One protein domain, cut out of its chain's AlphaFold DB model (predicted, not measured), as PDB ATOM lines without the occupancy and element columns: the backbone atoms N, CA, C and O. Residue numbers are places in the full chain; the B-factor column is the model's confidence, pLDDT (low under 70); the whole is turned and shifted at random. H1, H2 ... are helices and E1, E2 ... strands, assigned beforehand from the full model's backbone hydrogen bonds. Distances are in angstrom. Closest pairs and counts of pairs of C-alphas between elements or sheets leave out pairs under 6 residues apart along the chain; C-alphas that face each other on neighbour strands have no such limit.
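What this domain is: This is residues 9 to 83 of the 253 residues of an uncharacterized protein of Flavobacteriaceae bacterium (UniProt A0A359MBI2). A small parallel sheet, E1 E2 E3 in that order, is grazed by H1 and H2, while H3 is off it and residues 30 to 37 of a long loop stick out. The printed part has 75 residues, 35 of them in three named helices and three named strands, H1 E1 H2 E2 H3 E3; the class is mixed. It is compact, with a radius of gyration of the C-alphas of 12.9 A, and elongated, 40 by 23 by 16 A.

Where its parts are: H1, residues 9 to 15, begins at C-alpha 9 (89.895, 5.415, 177.135). E1 is residues 19 to 22, H2 46 to 53, 11.4 A long, E2 57 to 61, 13.2 A long, and H3 67 to 74. E3, residues 80 to 82, ends at C-alpha 82 (79.280, -12.584, 169.845).

How they stand to each other: E1, H2, E2 and E2, H3, E3 are strand-helix-strand units, parallel neighbour strands with a helix between, with right-handed crossovers. N 58 and O 19, 2.8 A, and N 81 and O 59, 3.0 A, are within hydrogen-bond range. H1 and H2 only just touch, with 3 pairs of C-alphas within 8 A, the closest those of His 10 and Leu 47, 7.6 A. O i to N i+4 pairs are within range throughout H1 and H2, and 2 of 4 in H3.

The domain as a whole: The printed part has no cut. The link from E1 to H2, 23 residues, is long. No printed residue is under 70 in pLDDT.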
ATOM      1  N   HIS A   9      90.357   6.411 178.092       70.12
ATOM      2  CA  HIS A   9      89.895   5.415 177.135       70.12
ATOM      3  C   HIS A   9      89.202   5.998 175.889       70.12
ATOM      4  O   HIS A   9      89.483   5.530 174.791       70.12
ATOM      5  N   HIS A  10      88.385   7.051 175.995       76.50
ATOM      6  CA  HIS A  10      87.691   7.616 174.829       76.50
ATOM      7  C   HIS A  10      88.668   8.270 173.839       76.50
ATOM      8  O   HIS A  10      88.627   7.994 172.641       76.50
ATOM      9  N   LYS A  11      89.635   9.052 174.336       83.81
ATOM     10  CA  LYS A  11      90.682   9.650 173.485       83.81
ATOM     11  C   LYS A  11      91.548   8.591 172.802       83.81
ATOM     12  O   LYS A  11      92.045   8.832 171.703       83.81
ATOM     13  N   VAL A  12      91.753   7.443 173.451       88.12
ATOM     14  CA  VAL A  12      92.458   6.300 172.854       88.12
ATOM     15  C   VAL A  12      91.629   5.703 171.717       88.12
ATOM     16  O   VAL A  12      92.167   5.519 170.628       88.12
ATOM     17  N   LEU A  13      90.329   5.471 171.929       91.50
ATOM     18  CA  LEU A  13      89.430   4.944 170.897       91.50
ATOM     19  C   LEU A  13      89.345   5.876 169.682       91.50
ATOM     20  O   LEU A  13      89.482   5.404 168.559       91.50
ATOM     21  N   GLN A  14      89.219   7.189 169.886       90.81
ATOM     22  CA  GLN A  14      89.170   8.172 168.794       90.81
ATOM     23  C   GLN A  14      90.428   8.173 167.915       90.81
ATOM     24  O   GLN A  14      90.343   8.401 166.713       90.81
ATOM     25  N   LYS A  15      91.603   7.940 168.509       92.94
ATOM     26  CA  LYS A  15      92.894   7.969 167.798       92.94
ATOM     27  C   LYS A  15      93.300   6.620 167.210       92.94
ATOM     28  O   LYS A  15      94.278   6.555 166.466       92.94
ATOM     29  N   ALA A  16      92.616   5.540 167.578       94.88
ATOM     30  CA  ALA A  16      92.938   4.212 167.087       94.88
ATOM     31  C   ALA A  16      92.614   4.099 165.592       94.88
ATOM     32  O   ALA A  16      91.574   4.557 165.137       94.88
ATOM     33  N   LYS A  17      93.474   3.421 164.824       94.75
ATOM     34  CA  LYS A  17      93.166   3.070 163.426       94.75
ATOM     35  C   LYS A  17      92.036   2.036 163.336       94.75
ATOM     36  O   LYS A  17      91.245   2.049 162.403       94.75
ATOM     37  N   LYS A  18      92.017   1.108 164.293       95.44
ATOM     38  CA  LYS A  18      91.008   0.066 164.488       95.44
ATOM     39  C   LYS A  18      91.038  -0.318 165.961       95.44
ATOM     40  O   LYS A  18      92.126  -0.418 166.530       95.44
ATOM     41  N   ALA A  19      89.879  -0.515 166.572       95.69
ATOM     42  CA  ALA A  19      89.786  -0.948 167.961       95.69
ATOM     43  C   ALA A  19      88.702  -2.012 168.126       95.69
ATOM     44  O   ALA A  19      87.695  -1.992 167.425       95.69
ATOM     45  N   TYR A  20      88.912  -2.909 169.084       95.81
ATOM     46  CA  TYR A  20      87.945  -3.922 169.485       95.81
ATOM     47  C   TYR A  20      87.533  -3.655 170.917       95.81
ATOM     48  O   TYR A  20      88.373  -3.703 171.817       95.81
ATOM     49  N   MET A  21      86.258  -3.359 171.130       94.88
ATOM     50  CA  MET A  21      85.755  -2.991 172.443       94.88
ATOM     51  C   MET A  21      84.746  -4.018 172.930       94.88
ATOM     52  O   MET A  21      83.779  -4.327 172.234       94.88
ATOM     53  N   PHE A  22      84.986  -4.531 174.134       94.06
ATOM     54  CA  PHE A  22      84.024  -5.374 174.825       94.06
ATOM     55  C   PHE A  22      82.819  -4.531 175.261       94.06
ATOM     56  O   PHE A  22      83.010  -3.475 175.868       94.06
ATOM     57  N   VAL A  23      81.600  -4.992 174.977       92.94
ATOM     58  CA  VAL A  23      80.371  -4.325 175.428       92.94
ATOM     59  C   VAL A  23      79.842  -4.960 176.706       92.94
ATOM     60  O   VAL A  23      79.685  -6.175 176.808       92.94
ATOM     61  N   GLN A  24      79.554  -4.118 177.693       90.56
ATOM     62  CA  GLN A  24      78.859  -4.507 178.916       90.56
ATOM     63  C   GLN A  24      77.357  -4.233 178.769       90.56
ATOM     64  O   GLN A  24      76.984  -3.300 178.052       90.56
ATOM     65  N   PRO A  25      76.488  -4.995 179.452       91.81
ATOM     66  CA  PRO A  25      75.061  -4.692 179.462       91.81
ATOM     67  C   PRO A  25      74.813  -3.318 180.096       91.81
ATOM     68  O   PRO A  25      75.489  -2.957 181.062       91.81
ATOM     69  N   THR A  26      73.839  -2.555 179.601       92.38
ATOM     70  CA  THR A  26      73.344  -1.328 180.256       92.38
ATOM     71  C   THR A  26      72.333  -1.639 181.357       92.38
ATOM     72  O   THR A  26      72.175  -0.866 182.304       92.38
ATOM     73  N   PHE A  27      71.727  -2.826 181.300       90.25
ATOM     74  CA  PHE A  27      70.814  -3.339 182.312       90.25
ATOM     75  C   PHE A  27      71.071  -4.825 182.595       90.25
ATOM     76  O   PHE A  27      71.288  -5.610 181.674       90.25
ATOM     77  N   PHE A  28      71.044  -5.222 183.868       90.00
ATOM     78  CA  PHE A  28      71.137  -6.628 184.273       90.00
ATOM     79  C   PHE A  28      69.741  -7.216 184.494       90.00
ATOM     80  O   PHE A  28      68.824  -6.511 184.901       90.00
ATOM     81  N   ALA A  29      69.578  -8.518 184.274       89.88
ATOM     82  CA  ALA A  29      68.315  -9.195 184.543       89.88
ATOM     83  C   ALA A  29      68.000  -9.254 186.051       89.88
ATOM     84  O   ALA A  29      68.894  -9.298 186.902       89.88
ATOM     85  N   MET A  30      66.712  -9.323 186.387       88.19
ATOM     86  CA  MET A  30      66.259  -9.708 187.727       88.19
ATOM     87  C   MET A  30      66.601 -11.185 188.017       88.19
ATOM     88  O   MET A  30      66.527 -11.999 187.098       88.19
ATOM     89  N   PRO A  31      66.924 -11.558 189.272       89.12
ATOM     90  CA  PRO A  31      67.024 -10.700 190.458       89.12
ATOM     91  C   PRO A  31      68.377  -9.978 190.596       89.12
ATOM     92  O   PRO A  31      68.518  -9.119 191.463       89.12
ATOM     93  N   TRP A  32      69.372 -10.297 189.763       88.38
ATOM     94  CA  TRP A  32      70.756  -9.837 189.937       88.38
ATOM     95  C   TRP A  32      70.913  -8.319 189.925       88.38
ATOM     96  O   TRP A  32      71.700  -7.805 190.709       88.38
ATOM     97  N   VAL A  33      70.116  -7.593 189.134       87.94
ATOM     98  CA  VAL A  33      70.125  -6.115 189.094       87.94
ATOM     99  C   VAL A  33      69.875  -5.439 190.448       87.94
ATOM    100  O   VAL A  33      70.215  -4.273 190.625       87.94
ATOM    101  N   GLN A  34      69.293  -6.150 191.417       86.94
ATOM    102  CA  GLN A  34      69.078  -5.629 192.770       86.94
ATOM    103  C   GLN A  34      70.335  -5.687 193.645       86.94
ATOM    104  O   GLN A  34      70.379  -5.064 194.704       86.94
ATOM    105  N   HIS A  35      71.348  -6.450 193.237       87.19
ATOM    106  CA  HIS A  35      72.544  -6.674 194.030       87.19
ATOM    107  C   HIS A  35      73.650  -5.668 193.673       87.19
ATOM    108  O   HIS A  35      73.914  -5.391 192.505       87.19
ATOM    109  N   ALA A  36      74.365  -5.165 194.686       84.81
ATOM    110  CA  ALA A  36      75.365  -4.098 194.542       84.81
ATOM    111  C   ALA A  36      76.561  -4.445 193.627       84.81
ATOM    112  O   ALA A  36      77.272  -3.550 193.181       84.81
ATOM    113  N   ASN A  37      76.774  -5.731 193.330       82.62
ATOM    114  CA  ASN A  37      77.822  -6.195 192.412       82.62
ATOM    115  C   ASN A  37      77.400  -6.175 190.931       82.62
ATOM    116  O   ASN A  37      78.265  -6.272 190.065       82.62
ATOM    117  N   TYR A  38      76.106  -6.049 190.618       84.12
ATOM    118  CA  TYR A  38      75.590  -6.042 189.242       84.12
ATOM    119  C   TYR A  38      75.202  -4.625 188.828       84.12
ATOM    120  O   TYR A  38      74.040  -4.300 188.591       84.12
ATOM    121  N   VAL A  39      76.213  -3.761 188.760       83.56
ATOM    122  CA  VAL A  39      76.066  -2.359 188.366       83.56
ATOM    123  C   VAL A  39      76.636  -2.176 186.970       83.56
ATOM    124  O   VAL A  39      77.781  -2.541 186.706       83.56
ATOM    125  N   SER A  40      75.836  -1.608 186.068       85.69
ATOM    126  CA  SER A  40      76.340  -1.187 184.764       85.69
ATOM    127  C   SER A  40      76.923   0.212 184.871       85.69
ATOM    128  O   SER A  40      76.234   1.152 185.263       85.69
ATOM    129  N   TRP A  41      78.180   0.356 184.466       82.06
ATOM    130  CA  TRP A  41      78.840   1.656 184.324       82.06
ATOM    131  C   TRP A  41      78.507   2.346 182.998       82.06
ATOM    132  O   TRP A  41      78.908   3.487 182.772       82.06
ATOM    133  N   CYS A  42      77.807   1.643 182.110       82.88
ATOM    134  CA  CYS A  42      77.467   2.117 180.777       82.88
ATOM    135  C   CYS A  42      76.055   2.712 180.713       82.88
ATOM    136  O   CYS A  42      75.763   3.444 179.776       82.88
ATOM    137  N   ARG A  43      75.204   2.446 181.711       78.12
ATOM    138  CA  ARG A  43      73.837   2.970 181.768       78.12
ATOM    139  C   ARG A  43      73.814   4.499 181.721       78.12
ATOM    140  O   ARG A  43      74.518   5.143 182.500       78.12
ATOM    141  N   ASP A  44      72.985   5.050 180.833       75.12
ATOM    142  CA  ASP A  44      72.809   6.496 180.633       75.12
ATOM    143  C   ASP A  44      74.137   7.233 180.340       75.12
ATOM    144  O   ASP A  44      74.281   8.434 180.590       75.12
ATOM    145  N   SER A  45      75.145   6.511 179.835       79.50
ATOM    146  CA  SER A  45      76.479   7.055 179.613       79.50
ATOM    147  C   SER A  45      76.570   7.732 178.244       79.50
ATOM    148  O   SER A  45      76.385   7.061 177.223       79.50
ATOM    149  N   PRO A  46      76.966   9.021 178.170       83.31
ATOM    150  CA  PRO A  46      77.254   9.682 176.894       83.31
ATOM    151  C   PRO A  46      78.302   8.936 176.056       83.31
ATOM    152  O   PRO A  46      78.292   9.031 174.832       83.31
ATOM    153  N   LEU A  47      79.160   8.141 176.712       84.88
ATOM    154  CA  LEU A  47      80.189   7.333 176.066       84.88
ATOM    155  C   LEU A  47      79.613   6.338 175.053       84.88
ATOM    156  O   LEU A  47      80.272   6.070 174.054       84.88
ATOM    157  N   ILE A  48      78.421   5.778 175.288       90.94
ATOM    158  CA  ILE A  48      77.825   4.823 174.344       90.94
ATOM    159  C   ILE A  48      77.546   5.514 173.011       90.94
ATOM    160  O   ILE A  48      77.950   5.009 171.966       90.94
ATOM    161  N   ASN A  49      76.917   6.692 173.052       90.12
ATOM    162  CA  ASN A  49      76.618   7.473 171.853       90.12
ATOM    163  C   ASN A  49      77.904   7.838 171.108       90.12
ATOM    164  O   ASN A  49      78.006   7.587 169.910       90.12
ATOM    165  N   GLU A  50      78.916   8.320 171.834       90.75
ATOM    166  CA  GLU A  50      80.223   8.654 171.259       90.75
ATOM    167  C   GLU A  50      80.885   7.431 170.598       90.75
ATOM    168  O   GLU A  50      81.362   7.513 169.472       90.75
ATOM    169  N   VAL A  51      80.889   6.263 171.251       92.81
ATOM    170  CA  VAL A  51      81.469   5.032 170.684       92.81
ATOM    171  C   VAL A  51      80.659   4.510 169.493       92.81
ATOM    172  O   VAL A  51      81.232   3.973 168.534       92.81
ATOM    173  N   ASN A  52      79.337   4.657 169.520       94.56
ATOM    174  CA  ASN A  52      78.475   4.238 168.423       94.56
ATOM    175  C   ASN A  52      78.807   5.001 167.128       94.56
ATOM    176  O   ASN A  52      78.815   4.391 166.059       94.56
ATOM    177  N   GLU A  53      79.214   6.268 167.225       94.31
ATOM    178  CA  GLU A  53      79.649   7.085 166.083       94.31
ATOM    179  C   GLU A  53      81.019   6.671 165.501       94.31
ATOM    180  O   GLU A  53      81.332   6.992 164.356       94.31
ATOM    181  N   LEU A  54      81.846   5.919 166.240       95.06
ATOM    182  CA  LEU A  54      83.184   5.509 165.785       95.06
ATOM    183  C   LEU A  54      83.142   4.221 164.942       95.06
ATOM    184  O   LEU A  54      83.212   3.112 165.478       95.06
ATOM    185  N   GLU A  55      83.062   4.330 163.615       95.00
ATOM    186  CA  GLU A  55      82.979   3.175 162.694       95.00
ATOM    187  C   GLU A  55      84.174   2.203 162.775       95.00
ATOM    188  O   GLU A  55      84.029   0.994 162.571       95.00
ATOM    189  N   HIS A  56      85.367   2.706 163.109       95.56
ATOM    190  CA  HIS A  56      86.583   1.899 163.271       95.56
ATOM    191  C   HIS A  56      86.644   1.136 164.603       95.56
ATOM    192  O   HIS A  56      87.566   0.340 164.814       95.56
ATOM    193  N   VAL A  57      85.682   1.371 165.501       96.50
ATOM    194  CA  VAL A  57      85.511   0.623 166.747       96.50
ATOM    195  C   VAL A  57      84.515  -0.509 166.513       96.50
ATOM    196  O   VAL A  57      83.324  -0.286 166.287       96.50
ATOM    197  N   LYS A  58      85.016  -1.742 166.593       97.31
ATOM    198  CA  LYS A  58      84.248  -2.979 166.461       97.31
ATOM    199  C   LYS A  58      83.844  -3.475 167.842       97.31
ATOM    200  O   LYS A  58      84.693  -3.670 168.715       97.31
ATOM    201  N   LEU A  59      82.543  -3.648 168.040       96.44
ATOM    202  CA  LEU A  59      81.970  -4.062 169.312       96.44
ATOM    203  C   LEU A  59      81.839  -5.579 169.368       96.44
ATOM    204  O   LEU A  59      81.416  -6.211 168.399       96.44
ATOM    205  N   TRP A  60      82.188  -6.164 170.508       96.75
ATOM    206  CA  TRP A  60      82.059  -7.599 170.719       96.75
ATOM    207  C   TRP A  60      81.682  -7.928 172.160       96.75
ATOM    208  O   TRP A  60      81.910  -7.131 173.067       96.75
ATOM    209  N   HIS A  61      81.135  -9.120 172.389       95.00
ATOM    210  CA  HIS A  61      81.045  -9.704 173.731       95.00
ATOM    211  C   HIS A  61      80.983 -11.227 173.670       95.00
ATOM    212  O   HIS A  61      80.878 -11.783 172.583       95.00
ATOM    213  N   TRP A  62      81.035 -11.919 174.806       94.50
ATOM    214  CA  TRP A  62      81.050 -13.385 174.815       94.50
ATOM    215  C   TRP A  62      79.690 -14.042 175.035       94.50
ATOM    216  O   TRP A  62      79.600 -15.247 174.808       94.50
ATOM    217  N   ASN A  63      78.640 -13.322 175.447       93.44
ATOM    218  CA  ASN A  63      77.365 -13.983 175.726       93.44
ATOM    219  C   ASN A  63      76.550 -14.224 174.434       93.44
ATOM    220  O   ASN A  63      76.427 -13.394 173.546       93.44
ATOM    221  N   ASP A  64      75.909 -15.362 174.289       93.25
ATOM    222  CA  ASP A  64      74.902 -15.557 173.258       93.25
ATOM    223  C   ASP A  64      73.580 -14.999 173.798       93.25
ATOM    224  O   ASP A  64      72.928 -15.682 174.568       93.25
ATOM    225  N   ILE A  65      73.217 -13.741 173.528       93.38
ATOM    226  CA  ILE A  65      71.998 -13.118 174.092       93.38
ATOM    227  C   ILE A  65      70.825 -13.346 173.144       93.38
ATOM    228  O   ILE A  65      70.926 -13.041 171.956       93.38
ATOM    229  N   LEU A  66      69.698 -13.823 173.677       91.12
ATOM    230  CA  LEU A  66      68.473 -13.983 172.893       91.12
ATOM    231  C   LEU A  66      67.962 -12.627 172.361       91.12
ATOM    232  O   LEU A  66      68.067 -11.624 173.078       91.12
ATOM    233  N   PRO A  67      67.399 -12.566 171.138       90.75
ATOM    234  CA  PRO A  67      66.961 -11.311 170.520       90.75
ATOM    235  C   PRO A  67      66.035 -10.457 171.397       90.75
ATOM    236  O   PRO A  67      66.202  -9.238 171.460       90.75
ATOM    237  N   GLU A  68      65.106 -11.089 172.113       89.50
ATOM    238  CA  GLU A  68      64.171 -10.441 173.035       89.50
ATOM    239  C   GLU A  68      64.877  -9.706 174.184       89.50
ATOM    240  O   GLU A  68      64.454  -8.617 174.567       89.50
ATOM    241  N   ASN A  69      66.004 -10.238 174.661       92.06
ATOM    242  CA  ASN A  69      66.782  -9.670 175.760       92.06
ATOM    243  C   ASN A  69      67.843  -8.673 175.267       92.06
ATOM    244  O   ASN A  69      68.265  -7.791 176.012       92.06
ATOM    245  N   LYS A  70      68.279  -8.783 174.001       91.69
ATOM    246  CA  LYS A  70      69.299  -7.898 173.410       91.69
ATOM    247  C   LYS A  70      68.854  -6.438 173.454       91.69
ATOM    248  O   LYS A  70      69.636  -5.576 173.845       91.69
ATOM    249  N   LYS A  71      67.590  -6.169 173.110       90.31
ATOM    250  CA  LYS A  71      67.027  -4.812 173.141       90.31
ATOM    251  C   LYS A  71      66.984  -4.234 174.555       90.31
ATOM    252  O   LYS A  71      67.264  -3.056 174.730       90.31
ATOM    253  N   GLU A  72      66.630  -5.045 175.547       91.44
ATOM    254  CA  GLU A  72      66.493  -4.583 176.928       91.44
ATOM    255  C   GLU A  72      67.854  -4.346 177.592       91.44
ATOM    256  O   GLU A  72      68.054  -3.325 178.242       91.44
ATOM    257  N   TRP A  73      68.802  -5.271 177.423       92.75
ATOM    258  CA  TRP A  73      70.051  -5.254 178.193       92.75
ATOM    259  C   TRP A  73      71.219  -4.597 177.460       92.75
ATOM    260  O   TRP A  73      72.179  -4.191 178.108       92.75
ATOM    261  N   TYR A  74      71.168  -4.514 176.129       93.56
ATOM    262  CA  TYR A  74      72.246  -3.979 175.287       93.56
ATOM    263  C   TYR A  74      71.745  -2.990 174.225       93.56
ATOM    264  O   TYR A  74      72.535  -2.575 173.382       93.56
ATOM    265  N   GLY A  75      70.463  -2.605 174.235       90.50
ATOM    266  CA  GLY A  75      69.834  -1.863 173.134       90.50
ATOM    267  C   GLY A  75      70.395  -0.464 172.866       90.50
ATOM    268  O   GLY A  75      70.098   0.107 171.822       90.50
ATOM    269  N   GLU A  76      71.195   0.083 173.781       92.44
ATOM    270  CA  GLU A  76      71.889   1.362 173.595       92.44
ATOM    271  C   GLU A  76      73.146   1.227 172.718       92.44
ATOM    272  O   GLU A  76      73.569   2.196 172.088       92.44
ATOM    273  N   TRP A  77      73.755   0.041 172.643       94.38
ATOM    274  CA  TRP A  77      74.925  -0.197 171.799       94.38
ATOM    275  C   TRP A  77      74.528  -0.363 170.331       94.38
ATOM    276  O   TRP A  77      73.512  -0.985 170.015       94.38
ATOM    277  N   LYS A  78      75.378   0.115 169.412       94.12
ATOM    278  CA  LYS A  78      75.308  -0.300 168.004       94.12
ATOM    279  C   LYS A  78      75.568  -1.804 167.872       94.12
ATOM    280  O   LYS A  78      75.976  -2.469 168.825       94.12
ATOM    281  N   GLU A  79      75.373  -2.330 166.665       94.19
ATOM    282  CA  GLU A  79      75.597  -3.749 166.393       94.19
ATOM    283  C   GLU A  79      76.966  -4.239 166.880       94.19
ATOM    284  O   GLU A  79      78.003  -3.598 166.690       94.19
ATOM    285  N   TYR A  80      76.937  -5.405 167.518       94.94
ATOM    286  CA  TYR A  80      78.087  -6.053 168.128       94.94
ATOM    287  C   TYR A  80      78.079  -7.547 167.808       94.94
ATOM    288  O   TYR A  80      77.031  -8.147 167.560       94.94
ATOM    289  N   THR A  81      79.260  -8.157 167.830       95.50
ATOM    290  CA  THR A  81      79.440  -9.575 167.501       95.50
ATOM    291  C   THR A  81      79.639 -10.423 168.752       95.50
ATOM    292  O   THR A  81      80.397 -10.059 169.651       95.50
ATOM    293  N   THR A  82      79.002 -11.593 168.801       95.62
ATOM    294  CA  THR A  82      79.280 -12.584 169.845       95.62
ATOM    295  C   THR A  82      80.536 -13.386 169.507       95.62
ATOM    296  O   THR A  82      80.610 -14.044 168.471       95.62
ATOM    297  N   ILE A  83      81.518 -13.355 170.405       96.25
ATOM    298  CA  ILE A  83      82.781 -14.091 170.343       96.25
ATOM    299  C   ILE A  83      82.911 -14.876 171.653       96.25
ATOM    300  O   ILE A  83      83.351 -14.315 172.660       96.25
TER     301      ILE A  83